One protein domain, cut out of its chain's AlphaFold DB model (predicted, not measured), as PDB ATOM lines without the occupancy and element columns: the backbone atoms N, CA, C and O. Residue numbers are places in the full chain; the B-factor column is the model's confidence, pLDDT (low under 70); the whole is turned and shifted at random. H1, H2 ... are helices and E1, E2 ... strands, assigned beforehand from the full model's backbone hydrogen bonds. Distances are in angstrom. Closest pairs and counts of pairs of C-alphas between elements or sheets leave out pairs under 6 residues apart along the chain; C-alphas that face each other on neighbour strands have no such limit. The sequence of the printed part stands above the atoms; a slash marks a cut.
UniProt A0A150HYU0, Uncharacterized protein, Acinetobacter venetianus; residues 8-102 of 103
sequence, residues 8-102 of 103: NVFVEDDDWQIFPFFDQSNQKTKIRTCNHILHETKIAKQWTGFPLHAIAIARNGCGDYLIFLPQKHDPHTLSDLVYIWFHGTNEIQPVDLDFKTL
ATOM      1  N   ASN A   8      81.673   6.848  40.174       81.38
ATOM      2  CA  ASN A   8      81.733   5.504  39.612       81.38
ATOM      3  C   ASN A   8      83.158   5.202  39.145       81.38
ATOM      4  O   ASN A   8      83.802   6.069  38.552       81.38
ATOM      5  N   VAL A   9      83.631   3.984  39.390       85.38
ATOM      6  CA  VAL A   9      84.893   3.473  38.848       85.38
ATOM      7  C   VAL A   9      84.629   2.181  38.090       85.38
ATOM      8  O   VAL A   9      83.869   1.340  38.554       85.38
ATOM      9  N   PHE A  10      85.256   2.035  36.927       86.38
ATOM     10  CA  PHE A  10      85.169   0.821  36.127       86.38
ATOM     11  C   PHE A  10      86.357  -0.087  36.447       86.38
ATOM     12  O   PHE A  10      87.505   0.316  36.237       86.38
ATOM     13  N   VAL A  11      86.093  -1.271  37.000       86.06
ATOM     14  CA  VAL A  11      87.122  -2.203  37.483       86.06
ATOM     15  C   VAL A  11      86.665  -3.643  37.290       86.06
ATOM     16  O   VAL A  11      85.522  -3.954  37.612       86.06
ATOM     17  N   GLU A  12      87.559  -4.510  36.805       85.75
ATOM     18  CA  GLU A  12      87.268  -5.929  36.518       85.75
ATOM     19  C   GLU A  12      86.004  -6.109  35.654       85.75
ATOM     20  O   GLU A  12      85.141  -6.931  35.947       85.75
ATOM     21  N   ASP A  13      85.887  -5.295  34.597       86.38
ATOM     22  CA  ASP A  13      84.749  -5.271  33.667       86.38
ATOM     23  C   ASP A  13      83.382  -4.915  34.300       86.38
ATOM     24  O   ASP A  13      82.336  -5.181  33.703       86.38
ATOM     25  N   ASP A  14      83.380  -4.274  35.475       89.44
ATOM     26  CA  ASP A  14      82.170  -3.886  36.210       89.44
ATOM     27  C   ASP A  14      82.186  -2.411  36.665       89.44
ATOM     28  O   ASP A  14      83.243  -1.800  36.865       89.44
ATOM     29  N   ASP A  15      80.994  -1.836  36.840       90.44
ATOM     30  CA  ASP A  15      80.776  -0.454  37.272       90.44
ATOM     31  C   ASP A  15      80.538  -0.384  38.786       90.44
ATOM     32  O   ASP A  15      79.516  -0.819  39.320       90.44
ATOM     33  N   TRP A  16      81.462   0.253  39.499       90.06
ATOM     34  CA  TRP A  16      81.439   0.344  40.953       90.06
ATOM     35  C   TRP A  16      81.051   1.736  41.426       90.06
ATOM     36  O   TRP A  16      81.764   2.707  41.186       90.06
ATOM     37  N   GLN A  17      79.969   1.830  42.192       89.75
ATOM     38  CA  GLN A  17      79.556   3.063  42.855       89.75
ATOM     39  C   GLN A  17      80.336   3.256  44.161       89.75
ATOM     40  O   GLN A  17      80.077   2.562  45.149       89.75
ATOM     41  N   ILE A  18      81.245   4.230  44.183       88.06
ATOM     42  CA  ILE A  18      82.059   4.597  45.347       88.06
ATOM     43  C   ILE A  18      81.197   5.310  46.389       88.06
ATOM     44  O   ILE A  18      80.467   6.263  46.091       88.06
ATOM     45  N   PHE A  19      81.318   4.877  47.641       86.81
ATOM     46  CA  PHE A  19      80.626   5.488  48.763       86.81
ATOM     47  C   PHE A  19      81.269   6.824  49.141       86.81
ATOM     48  O   PHE A  19      82.461   6.865  49.455       86.81
ATOM     49  N   PRO A  20      80.488   7.915  49.206       77.88
ATOM     50  CA  PRO A  20      80.990   9.186  49.706       77.88
ATOM     51  C   PRO A  20      81.509   9.047  51.144       77.88
ATOM     52  O   PRO A  20      80.849   8.447  52.005       77.88
ATOM     53  N   PHE A  21      82.663   9.650  51.429       72.69
ATOM     54  CA  PHE A  21      83.237   9.705  52.774       72.69
ATOM     55  C   PHE A  21      83.246  11.138  53.317       72.69
ATOM     56  O   PHE A  21      82.938  12.097  52.615       72.69
ATOM     57  N   PHE A  22      83.518  11.330  54.606       66.88
ATOM     58  CA  PHE A  22      83.669  12.684  55.133       66.88
ATOM     59  C   PHE A  22      85.085  13.181  54.859       66.88
ATOM     60  O   PHE A  22      86.038  12.753  55.500       66.88
ATOM     61  N   ASP A  23      85.210  14.115  53.930       61.97
ATOM     62  CA  ASP A  23      86.433  14.887  53.752       61.97
ATOM     63  C   ASP A  23      86.278  16.239  54.484       61.97
ATOM     64  O   ASP A  23      85.219  16.859  54.444       61.97
ATOM     65  N   GLN A  24      87.296  16.750  55.169       56.75
ATOM     66  CA  GLN A  24      87.201  18.032  55.888       56.75
ATOM     67  C   GLN A  24      87.379  19.257  54.974       56.75
ATOM     68  O   GLN A  24      87.013  20.371  55.359       56.75
ATOM     69  N   SER A  25      87.861  19.075  53.739       57.50
ATOM     70  CA  SER A  25      88.292  20.180  52.868       57.50
ATOM     71  C   SER A  25      87.164  21.002  52.208       57.50
ATOM     72  O   SER A  25      87.420  22.051  51.624       57.50
ATOM     73  N   ASN A  26      85.895  20.586  52.318       53.88
ATOM     74  CA  ASN A  26      84.781  21.185  51.557       53.88
ATOM     75  C   ASN A  26      83.524  21.357  52.426       53.88
ATOM     76  O   ASN A  26      82.549  20.627  52.305       53.88
ATOM     77  N   GLN A  27      83.572  22.309  53.359       53.28
ATOM     78  CA  GLN A  27      82.599  22.492  54.450       53.28
ATOM     79  C   GLN A  27      81.155  22.825  54.012       53.28
ATOM     80  O   GLN A  27      80.248  22.779  54.839       53.28
ATOM     81  N   LYS A  28      80.902  23.166  52.738       51.81
ATOM     82  CA  LYS A  28      79.642  23.816  52.324       51.81
ATOM     83  C   LYS A  28      78.485  22.866  51.973       51.81
ATOM     84  O   LYS A  28      77.352  23.328  51.885       51.81
ATOM     85  N   THR A  29      78.717  21.557  51.849       48.91
ATOM     86  CA  THR A  29      77.678  20.565  51.469       48.91
ATOM     87  C   THR A  29      77.698  19.275  52.315       48.91
ATOM     88  O   THR A  29      77.166  18.253  51.898       48.91
ATOM     89  N   LYS A  30      78.294  19.287  53.521       50.09
ATOM     90  CA  LYS A  30      78.856  18.068  54.158       50.09
ATOM     91  C   LYS A  30      78.154  17.438  55.378       50.09
ATOM     92  O   LYS A  30      78.750  16.589  56.030       50.09
ATOM     93  N   ILE A  31      76.903  17.772  55.712       46.59
ATOM     94  CA  ILE A  31      76.255  17.200  56.926       46.59
ATOM     95  C   ILE A  31      75.161  16.161  56.623       46.59
ATOM     96  O   ILE A  31      74.895  15.301  57.458       46.59
ATOM     97  N   ARG A  32      74.548  16.163  55.431       45.31
ATOM     98  CA  ARG A  32      73.415  15.258  55.143       45.31
ATOM     99  C   ARG A  32      73.785  13.892  54.549       45.31
ATOM    100  O   ARG A  32      72.951  12.998  54.621       45.31
ATOM    101  N   THR A  33      74.997  13.695  54.022       48.59
ATOM    102  CA  THR A  33      75.370  12.456  53.294       48.59
ATOM    103  C   THR A  33      76.717  11.834  53.686       48.59
ATOM    104  O   THR A  33      77.045  10.751  53.217       48.59
ATOM    105  N   CYS A  34      77.497  12.433  54.588       51.91
ATOM    106  CA  CYS A  34      78.889  12.022  54.827       51.91
ATOM    107  C   CYS A  34      79.114  10.851  55.807       51.91
ATOM    108  O   CYS A  34      80.254  10.568  56.161       51.91
ATOM    109  N   ASN A  35      78.063  10.133  56.210       60.66
ATOM    110  CA  ASN A  35      78.187   8.866  56.949       60.66
ATOM    111  C   ASN A  35      78.002   7.636  56.042       60.66
ATOM    112  O   ASN A  35      77.826   6.529  56.552       60.66
ATOM    113  N   HIS A  36      78.012   7.820  54.715       75.12
ATOM    114  CA  HIS A  36      77.629   6.774  53.770       75.12
ATOM    115  C   HIS A  36      78.567   5.571  53.828       75.12
ATOM    116  O   HIS A  36      78.090   4.459  54.000       75.12
ATOM    117  N   ILE A  37      79.889   5.776  53.822       84.44
ATOM    118  CA  ILE A  37      80.851   4.664  53.902       84.44
ATOM    119  C   ILE A  37      80.674   3.803  55.168       84.44
ATOM    120  O   ILE A  37      80.688   2.576  55.099       84.44
ATOM    121  N   LEU A  38      80.423   4.424  56.328       85.56
ATOM    122  CA  LEU A  38      80.187   3.701  57.582       85.56
ATOM    123  C   LEU A  38      78.832   2.988  57.582       85.56
ATOM    124  O   LEU A  38      78.713   1.893  58.132       85.56
ATOM    125  N   HIS A  39      77.806   3.614  57.008       88.44
ATOM    126  CA  HIS A  39      76.472   3.034  56.895       88.44
ATOM    127  C   HIS A  39      76.462   1.836  55.942       88.44
ATOM    128  O   HIS A  39      76.027   0.756  56.332       88.44
ATOM    129  N   GLU A  40      77.025   1.997  54.750       90.38
ATOM    130  CA  GLU A  40      77.146   0.946  53.741       90.38
ATOM    131  C   GLU A  40      78.044  -0.190  54.233       90.38
ATOM    132  O   GLU A  40      77.685  -1.350  54.087       90.38
ATOM    133  N   THR A  41      79.142   0.106  54.941       92.19
ATOM    134  CA  THR A  41      79.949  -0.937  55.599       92.19
ATOM    135  C   THR A  41      79.140  -1.709  56.644       92.19
ATOM    136  O   THR A  41      79.282  -2.924  56.760       92.19
ATOM    137  N   LYS A  42      78.279  -1.041  57.425       92.12
ATOM    138  CA  LYS A  42      77.401  -1.732  58.387       92.12
ATOM    139  C   LYS A  42      76.383  -2.628  57.689       92.12
ATOM    140  O   LYS A  42      76.123  -3.705  58.209       92.12
ATOM    141  N   ILE A  43      75.825  -2.192  56.558       91.75
ATOM    142  CA  ILE A  43      74.931  -3.012  55.728       91.75
ATOM    143  C   ILE A  43      75.704  -4.206  55.164       91.75
ATOM    144  O   ILE A  43      75.259  -5.337  55.320       91.75
ATOM    145  N   ALA A  44      76.894  -3.980  54.606       93.00
ATOM    146  CA  ALA A  44      77.722  -5.033  54.028       93.00
ATOM    147  C   ALA A  44      78.068  -6.124  55.060       93.00
ATOM    148  O   ALA A  44      77.976  -7.313  54.780       93.00
ATOM    149  N   LYS A  45      78.351  -5.726  56.308       94.06
ATOM    150  CA  LYS A  45      78.601  -6.648  57.431       94.06
ATOM    151  C   LYS A  45      77.402  -7.508  57.840       94.06
ATOM    152  O   LYS A  45      77.586  -8.430  58.630       94.06
ATOM    153  N   GLN A  46      76.193  -7.213  57.363       93.62
ATOM    154  CA  GLN A  46      75.025  -8.071  57.590       93.62
ATOM    155  C   GLN A  46      75.015  -9.284  56.657       93.62
ATOM    156  O   GLN A  46      74.326 -10.259  56.953       93.62
ATOM    157  N   TRP A  47      75.779  -9.253  55.560       93.31
ATOM    158  CA  TRP A  47      75.910 -10.406  54.683       93.31
ATOM    159  C   TRP A  47      76.724 -11.514  55.346       93.31
ATOM    160  O   TRP A  47      77.811 -11.295  55.888       93.31
ATOM    161  N   THR A  48      76.209 -12.738  55.261       93.12
ATOM    162  CA  THR A  48      76.942 -13.941  55.655       93.12
ATOM    163  C   THR A  48      78.252 -14.012  54.876       93.12
ATOM    164  O   THR A  48      78.226 -13.976  53.654       93.12
ATOM    165  N   GLY A  49      79.378 -14.139  55.580       93.12
ATOM    166  CA  GLY A  49      80.701 -14.287  54.964       93.12
ATOM    167  C   GLY A  49      81.424 -12.977  54.644       93.12
ATOM    168  O   GLY A  49      82.585 -13.025  54.238       93.12
ATOM    169  N   PHE A  50      80.808 -11.816  54.895       95.12
ATOM    170  CA  PHE A  50      81.515 -10.540  54.795       95.12
ATOM    171  C   PHE A  50      82.637 -10.447  55.851       95.12
ATOM    172  O   PHE A  50      82.406 -10.781  57.021       95.12
ATOM    173  N   PRO A  51      83.852  -9.973  55.509       93.25
ATOM    174  CA  PRO A  51      84.963  -9.974  56.457       93.25
ATOM    175  C   PRO A  51      84.747  -8.988  57.615       93.25
ATOM    176  O   PRO A  51      84.518  -7.795  57.417       93.25
ATOM    177  N   LEU A  52      84.892  -9.465  58.855       89.62
ATOM    178  CA  LEU A  52      84.551  -8.708  60.072       89.62
ATOM    179  C   LEU A  52      85.238  -7.333  60.169       89.62
ATOM    180  O   LEU A  52      84.631  -6.347  60.603       89.62
ATOM    181  N   HIS A  53      86.505  -7.272  59.768       90.81
ATOM    182  CA  HIS A  53      87.337  -6.072  59.849       90.81
ATOM    183  C   HIS A  53      87.450  -5.320  58.521       90.81
ATOM    184  O   HIS A  53      88.165  -4.325  58.461       90.81
ATOM    185  N   ALA A  54      86.734  -5.754  57.480       93.06
ATOM    186  CA  ALA A  54      86.708  -5.029  56.221       93.06
ATOM    187  C   ALA A  54      85.909  -3.725  56.327       93.06
ATOM    188  O   ALA A  54      84.949  -3.608  57.107       93.06
ATOM    189  N   ILE A  55      86.307  -2.763  55.500       92.50
ATOM    190  CA  ILE A  55      85.569  -1.533  55.217       92.50
ATOM    191  C   ILE A  55      85.129  -1.590  53.762       92.50
ATOM    192  O   ILE A  55      85.972  -1.745  52.883       92.50
ATOM    193  N   ALA A  56      83.827  -1.466  53.517       93.19
ATOM    194  CA  ALA A  56      83.288  -1.415  52.167       93.19
ATOM    195  C   ALA A  56      83.428   0.004  51.614       93.19
ATOM    196  O   ALA A  56      83.071   0.966  52.298       93.19
ATOM    197  N   ILE A  57      83.941   0.129  50.392       90.69
ATOM    198  CA  ILE A  57      84.223   1.419  49.747       90.69
ATOM    199  C   ILE A  57      83.410   1.650  48.477       90.69
ATOM    200  O   ILE A  57      83.182   2.802  48.119       90.69
ATOM    201  N   ALA A  58      82.939   0.588  47.823       91.62
ATOM    202  CA  ALA A  58      82.054   0.673  46.668       91.62
ATOM    203  C   ALA A  58      81.174  -0.577  46.550       91.62
ATOM    204  O   ALA A  58      81.462  -1.596  47.182       91.62
ATOM    205  N   ARG A  59      80.134  -0.506  45.713       93.19
ATOM    206  CA  ARG A  59      79.288  -1.649  45.320       93.19
ATOM    207  C   ARG A  59      79.006  -1.636  43.820       93.19
ATOM    208  O   ARG A  59      78.874  -0.552  43.257       93.19
ATOM    209  N   ASN A  60      78.814  -2.808  43.225       92.19
ATOM    210  CA  ASN A  60      78.406  -2.950  41.818       92.19
ATOM    211  C   ASN A  60      76.878  -3.005  41.613       92.19
ATOM    212  O   ASN A  60      76.376  -3.063  40.499       92.19
ATOM    213  N   GLY A  61      76.096  -3.003  42.699       86.19
ATOM    214  CA  GLY A  61      74.633  -3.124  42.632       86.19
ATOM    215  C   GLY A  61      74.113  -4.562  42.504       86.19
ATOM    216  O   GLY A  61      72.906  -4.770  42.629       86.19
ATOM    217  N   CYS A  62      75.000  -5.550  42.360       88.00
ATOM    218  CA  CYS A  62      74.675  -6.981  42.349       88.00
ATOM    219  C   CYS A  62      74.970  -7.690  43.682       88.00
ATOM    220  O   CYS A  62      74.632  -8.860  43.842       88.00
ATOM    221  N   GLY A  63      75.522  -6.969  44.661       88.69
ATOM    222  CA  GLY A  63      75.784  -7.463  46.017       88.69
ATOM    223  C   GLY A  63      77.266  -7.585  46.350       88.69
ATOM    224  O   GLY A  63      77.594  -7.750  47.521       88.69
ATOM    225  N   ASP A  64      78.149  -7.440  45.364       95.12
ATOM    226  CA  ASP A  64      79.590  -7.455  45.581       95.12
ATOM    227  C   ASP A  64      80.081  -6.089  46.059       95.12
ATOM    228  O   ASP A  64      79.467  -5.041  45.804       95.12
ATOM    229  N   TYR A  65      81.209  -6.102  46.766       95.50
ATOM    230  CA  TYR A  65      81.790  -4.895  47.345       95.50
ATOM    231  C   TYR A  65      83.277  -4.793  47.040       95.50
ATOM    232  O   TYR A  65      84.016  -5.764  47.208       95.50
ATOM    233  N   LEU A  66      83.731  -3.580  46.720       93.94
ATOM    234  CA  LEU A  66      85.134  -3.237  46.914       93.94
ATOM    235  C   LEU A  66      85.367  -2.999  48.399       93.94
ATOM    236  O   LEU A  66      84.590  -2.292  49.055       93.94
ATOM    237  N   ILE A  67      86.441  -3.575  48.927       94.31
ATOM    238  CA  ILE A  67      86.773  -3.518  50.343       94.31
ATOM    239  C   ILE A  67      88.246  -3.186  50.581       94.31
ATOM    240  O   ILE A  67      89.133  -3.592  49.829       94.31
ATOM    241  N   PHE A  68      88.499  -2.517  51.703       92.88
ATOM    242  CA  PHE A  68      89.805  -2.521  52.351       92.88
ATOM    243  C   PHE A  68      89.841  -3.572  53.450       92.88
ATOM    244  O   PHE A  68      88.903  -3.695  54.243       92.88
ATOM    245  N   LEU A  69      90.960  -4.286  53.528       92.88
ATOM    246  CA  LEU A  69      91.281  -5.185  54.628       92.88
ATOM    247  C   LEU A  69      92.291  -4.526  55.575       92.88
ATOM    248  O   LEU A  69      93.098  -3.711  55.127       92.88
ATOM    249  N   PRO A  70      92.287  -4.873  56.872       91.88
ATOM    250  CA  PRO A  70      93.342  -4.444  57.779       91.88
ATOM    251  C   PRO A  70      94.705  -5.008  57.361       91.88
ATOM    252  O   PRO A  70      94.801  -6.069  56.734       91.88
ATOM    253  N   GLN A  71      95.775  -4.330  57.761       88.69
ATOM    254  CA  GLN A  71      97.124  -4.851  57.615       88.69
ATOM    255  C   GLN A  71      97.303  -6.113  58.468       88.69
ATOM    256  O   GLN A  71      96.796  -6.218  59.584       88.69
ATOM    257  N   LYS A  72      98.090  -7.074  57.969       82.81
ATOM    258  CA  LYS A  72      98.327  -8.359  58.659       82.81
ATOM    259  C   LYS A  72      98.884  -8.201  60.079       82.81
ATOM    260  O   LYS A  72      98.640  -9.058  60.920       82.81
ATOM    261  N   HIS A  73      99.649  -7.137  60.320       84.06
ATOM    262  CA  HIS A  73     100.327  -6.882  61.592       84.06
ATOM    263  C   HIS A  73      99.641  -5.814  62.451       84.06
ATOM    264  O   HIS A  73     100.027  -5.648  63.605       84.06
ATOM    265  N   ASP A  74      98.632  -5.119  61.917       84.94
ATOM    266  CA  ASP A  74      97.893  -4.090  62.644       84.94
ATOM    267  C   ASP A  74      96.418  -4.050  62.201       84.94
ATOM    268  O   ASP A  74      96.109  -3.548  61.117       84.94
ATOM    269  N   PRO A  75      95.482  -4.539  63.037       80.44
ATOM    270  CA  PRO A  75      94.056  -4.525  62.728       80.44
ATOM    271  C   PRO A  75      93.434  -3.119  62.730       80.44
ATOM    272  O   PRO A  75      92.289  -2.971  62.300       80.44
ATOM    273  N   HIS A  76      94.144  -2.099  63.227       82.12
ATOM    274  CA  HIS A  76      93.669  -0.714  63.258       82.12
ATOM    275  C   HIS A  76      94.077   0.097  62.026       82.12
ATOM    276  O   HIS A  76      93.513   1.170  61.802       82.12
ATOM    277  N   THR A  77      94.998  -0.423  61.217       85.44
ATOM    278  CA  THR A  77      95.468   0.231  59.997       85.44
ATOM    279  C   THR A  77      94.985  -0.547  58.781       85.44
ATOM    280  O   THR A  77      95.145  -1.763  58.706       85.44
ATOM    281  N   LEU A  78      94.377   0.143  57.816       85.69
ATOM    282  CA  LEU A  78      93.957  -0.468  56.556       85.69
ATOM    283  C   LEU A  78      95.161  -0.690  55.631       85.69
ATOM    284  O   LEU A  78      96.146   0.047  55.656       85.69
ATOM    285  N   SER A  79      95.084  -1.749  54.837       86.50
ATOM    286  CA  SER A  79      95.985  -2.004  53.719       86.50
ATOM    287  C   SER A  79      95.721  -1.003  52.593       86.50
ATOM    288  O   SER A  79      94.570  -0.659  52.344       86.50
ATOM    289  N   ASP A  80      96.771  -0.617  51.867       84.38
ATOM    290  CA  ASP A  80      96.661   0.250  50.683       84.38
ATOM    291  C   ASP A  80      96.040  -0.476  49.471       84.38
ATOM    292  O   ASP A  80      95.621   0.156  48.507       84.38
ATOM    293  N   LEU A  81      95.981  -1.811  49.517       88.81
ATOM    294  CA  LEU A  81      95.378  -2.649  48.478       88.81
ATOM    295  C   LEU A  81      93.852  -2.705  48.584       88.81
ATOM    296  O   LEU A  81      93.313  -2.941  49.671       88.81
ATOM    297  N   VAL A  82      93.188  -2.596  47.433       90.88
ATOM    298  CA  VAL A  82      91.747  -2.812  47.273       90.88
ATOM    299  C   VAL A  82      91.481  -4.264  46.873       90.88
ATOM    300  O   VAL A  82      92.240  -4.869  46.112       90.88
ATOM    301  N   TYR A  83      90.390  -4.824  47.386       94.00
ATOM    302  CA  TYR A  83      89.930  -6.168  47.051       94.00
ATOM    303  C   TYR A  83      88.462  -6.145  46.626       94.00
ATOM    304  O   TYR A  83      87.696  -5.337  47.149       94.00
ATOM    305  N   ILE A  84      88.056  -7.069  45.760       94.94
ATOM    306  CA  ILE A  84      86.646  -7.425  45.568       94.94
ATOM    307  C   ILE A  84      86.303  -8.518  46.567       94.94
ATOM    308  O   ILE A  84      87.017  -9.516  46.670       94.94
ATOM    309  N   TRP A  85      85.205  -8.336  47.289       96.75
ATOM    310  CA  TRP A  85      84.517  -9.416  47.978       96.75
ATOM    311  C   TRP A  85      83.283  -9.816  47.172       96.75
ATOM    312  O   TRP A  85      82.390  -8.991  46.955       96.75
ATOM    313  N   PHE A  86      83.250 -11.080  46.754       95.06
ATOM    314  CA  PHE A  86      82.143 -11.656  45.999       95.06
ATOM    315  C   PHE A  86      81.084 -12.184  46.955       95.06
ATOM    316  O   PHE A  86      81.322 -13.148  47.687       95.06
ATOM    317  N   HIS A  87      79.889 -11.606  46.919       93.00
ATOM    318  CA  HIS A  87      78.795 -12.013  47.793       93.00
ATOM    319  C   HIS A  87      78.364 -13.466  47.543       93.00
ATOM    320  O   HIS A  87      78.054 -14.196  48.485       93.00
ATOM    321  N   GLY A  88      78.377 -13.902  46.280       92.12
ATOM    322  CA  GLY A  88      77.931 -15.241  45.895       92.12
ATOM    323  C   GLY A  88      78.832 -16.380  46.389       92.12
ATOM    324  O   GLY A  88      78.333 -17.476  46.645       92.12
ATOM    325  N   THR A  89      80.139 -16.141  46.539       93.88
ATOM    326  CA  THR A  89      81.129 -17.182  46.891       93.88
ATOM    327  C   THR A  89      81.856 -16.922  48.210       93.88
ATOM    328  O   THR A  89      82.467 -17.838  48.758       93.88
ATOM    329  N   ASN A  90      81.758 -15.707  48.758       93.81
ATOM    330  CA  ASN A  90      82.567 -15.189  49.867       93.81
ATOM    331  C   ASN A  90      84.074 -15.138  49.581       93.81
ATOM    332  O   ASN A  90      84.880 -15.018  50.507       93.81
ATOM    333  N   GLU A  91      84.463 -15.235  48.313       95.44
ATOM    334  CA  GLU A  91      85.856 -15.114  47.911       95.44
ATOM    335  C   GLU A  91      86.298 -13.653  47.930       95.44
ATOM    336  O   GLU A  91      85.502 -12.728  47.748       95.44
ATOM    337  N   ILE A  92      87.592 -13.457  48.169       95.81
ATOM    338  CA  ILE A  92      88.229 -12.147  48.165       95.81
ATOM    339  C   ILE A  92      89.347 -12.181  47.134       95.81
ATOM    340  O   ILE A  92      90.256 -13.008  47.248       95.81
ATOM    341  N   GLN A  93      89.303 -11.277  46.161       94.38
ATOM    342  CA  GLN A  93      90.329 -11.164  45.127       94.38
ATOM    343  C   GLN A  93      90.978  -9.780  45.160       94.38
ATOM    344  O   GLN A  93      90.267  -8.785  45.307       94.38
ATOM    345  N   PRO A  94      92.318  -9.691  45.080       92.50
ATOM    346  CA  PRO A  94      92.994  -8.409  44.959       92.50
ATOM    347  C   PRO A  94      92.662  -7.778  43.612       92.50
ATOM    348  O   PRO A  94      92.537  -8.478  42.610       92.50
ATOM    349  N   VAL A  95      92.574  -6.457  43.606       88.69
ATOM    350  CA  VAL A  95      92.328  -5.666  42.406       88.69
ATOM    351  C   VAL A  95      93.533  -4.780  42.150       88.69
ATOM    352  O   VAL A  95      94.080  -4.196  43.090       88.69
ATOM    353  N   ASP A  96      93.924  -4.641  40.886       82.62
ATOM    354  CA  ASP A  96      94.933  -3.660  40.481       82.62
ATOM    355  C   ASP A  96      94.314  -2.256  40.401       82.62
ATOM    356  O   ASP A  96      94.077  -1.693  39.334       82.62
ATOM    357  N   LEU A  97      93.963  -1.719  41.572       76.75
ATOM    358  CA  LEU A  97      93.368  -0.399  41.728       76.75
ATOM    359  C   LEU A  97      94.194   0.410  42.722       76.75
ATOM    360  O   LEU A  97      94.148   0.170  43.930       76.75
ATOM    361  N   ASP A  98      94.935   1.397  42.219       68.69
ATOM    362  CA  ASP A  98      95.610   2.361  43.082       68.69
ATOM    363  C   ASP A  98      94.584   3.368  43.605       68.69
ATOM    364  O   ASP A  98      94.148   4.266  42.882       68.69
ATOM    365  N   PHE A  99      94.204   3.249  44.878       64.31
ATOM    366  CA  PHE A  99      93.234   4.156  45.493       64.31
ATOM    367  C   PHE A  99      93.657   5.631  45.400       64.31
ATOM    368  O   PHE A  99      92.797   6.507  45.369       64.31
ATOM    369  N   LYS A 100      94.957   5.937  45.276       64.25
ATOM    370  CA  LYS A 100      95.434   7.318  45.074       64.25
ATOM    371  C   LYS A 100      94.971   7.936  43.757       64.25
ATOM    372  O   LYS A 100      95.032   9.150  43.622       64.25
ATOM    373  N   THR A 101      94.532   7.127  42.796       55.62
ATOM    374  CA  THR A 101      93.949   7.619  41.540       55.62
ATOM    375  C   THR A 101      92.452   7.922  41.647       55.62
ATOM    376  O   THR A 101      91.898   8.530  40.735       55.62
ATOM    377  N   LEU A 102      91.805   7.543  42.756       52.94
ATOM    378  CA  LEU A 102      90.372   7.744  42.997       52.94
ATOM    379  C   LEU A 102      90.044   9.024  43.782       52.94
ATOM    380  O   LEU A 102      88.864   9.351  43.915       52.94
TER     381      LEU A 102
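This is residues 8 to 102 of the 103 residues of an uncharacterized protein of Acinetobacter venetianus (UniProt A0A150HYU0). One sheet of six strands, strongly twisted and curled like part of a barrel that stays open between E1 and E6, has a single short helix, H1, packed across one face, over E3. The 17 residues between E2 and H1 make a long loop, of which residues 24 to 29 stick out from the body. The printed part has 95 residues, with six named strands and one named helix in the order E1, E2, H1, E3, E4, E5, E6; the sheet order is E1, E2, E3, E4, E5, E6, all antiparallel. The class is mostly strand, though under half of the residues are in named elements. The whole is compact, with a radius of gyration of the C-alphas of 13.4 A and spans of 41 by 32 by 28 A.

Edge strand E1, residues 8 to 11, and E2, residues 14 to 18, form a hairpin, with N 9 and O 16 2.9 A apart. E2 is staggered: residues 14 to 17 pair with E1, and residues 17 to 18 with E3, residues 55 to 59, where N 17 and O 59 are 2.8 A apart. H1, residues 36 to 44, is on the sheet at a height of 7.9 A, over E3 and only just over E4, residues 65 to 71, with 3 of its C-alphas falling on E4. On the local plane H1 runs across the strands, at 90 degrees to E3; the closest C-alphas of H1 and E3, those of Thr 41 and Ala 56, are 4.8 A apart. In H1 every O i to N i+4 pair is within hydrogen-bond range. E3, E4, E5, residues 74 to 85, and E6, residues 92 to 94, form a meander, each strand the antiparallel neighbour of the one before. Its hairpins have N 57 and O 66 at 2.8 A, N 67 and O 83 at 2.8 A, and N 84 and O 93 at 2.8 A. E5 bends by 92 degrees at residue 77. The edge strands E1 and E6 are apart.

E1 begins at C-alpha 8, (81.733, 5.504, 39.612), and spans 9.6 A; E2 spans 12.5 A. H1 spans 11.8 A from C-alpha 36 at (77.629, 6.774, 53.770). E3 spans 11.7 A, E4 18.5 A and E5, the longest strand, 20.6 A. E6 spans 6.9 A and ends at C-alpha 94, (92.994, -8.409, 44.959).

The C-alphas farthest apart, those of Lys 28 and Thr 89, are 41.4 A apart. The printed part has no cut. The link from E2 to H1 is long. The mean pLDDT of the printed part is 82.7; residues 22 to 35 and 98 to 102 are under 70.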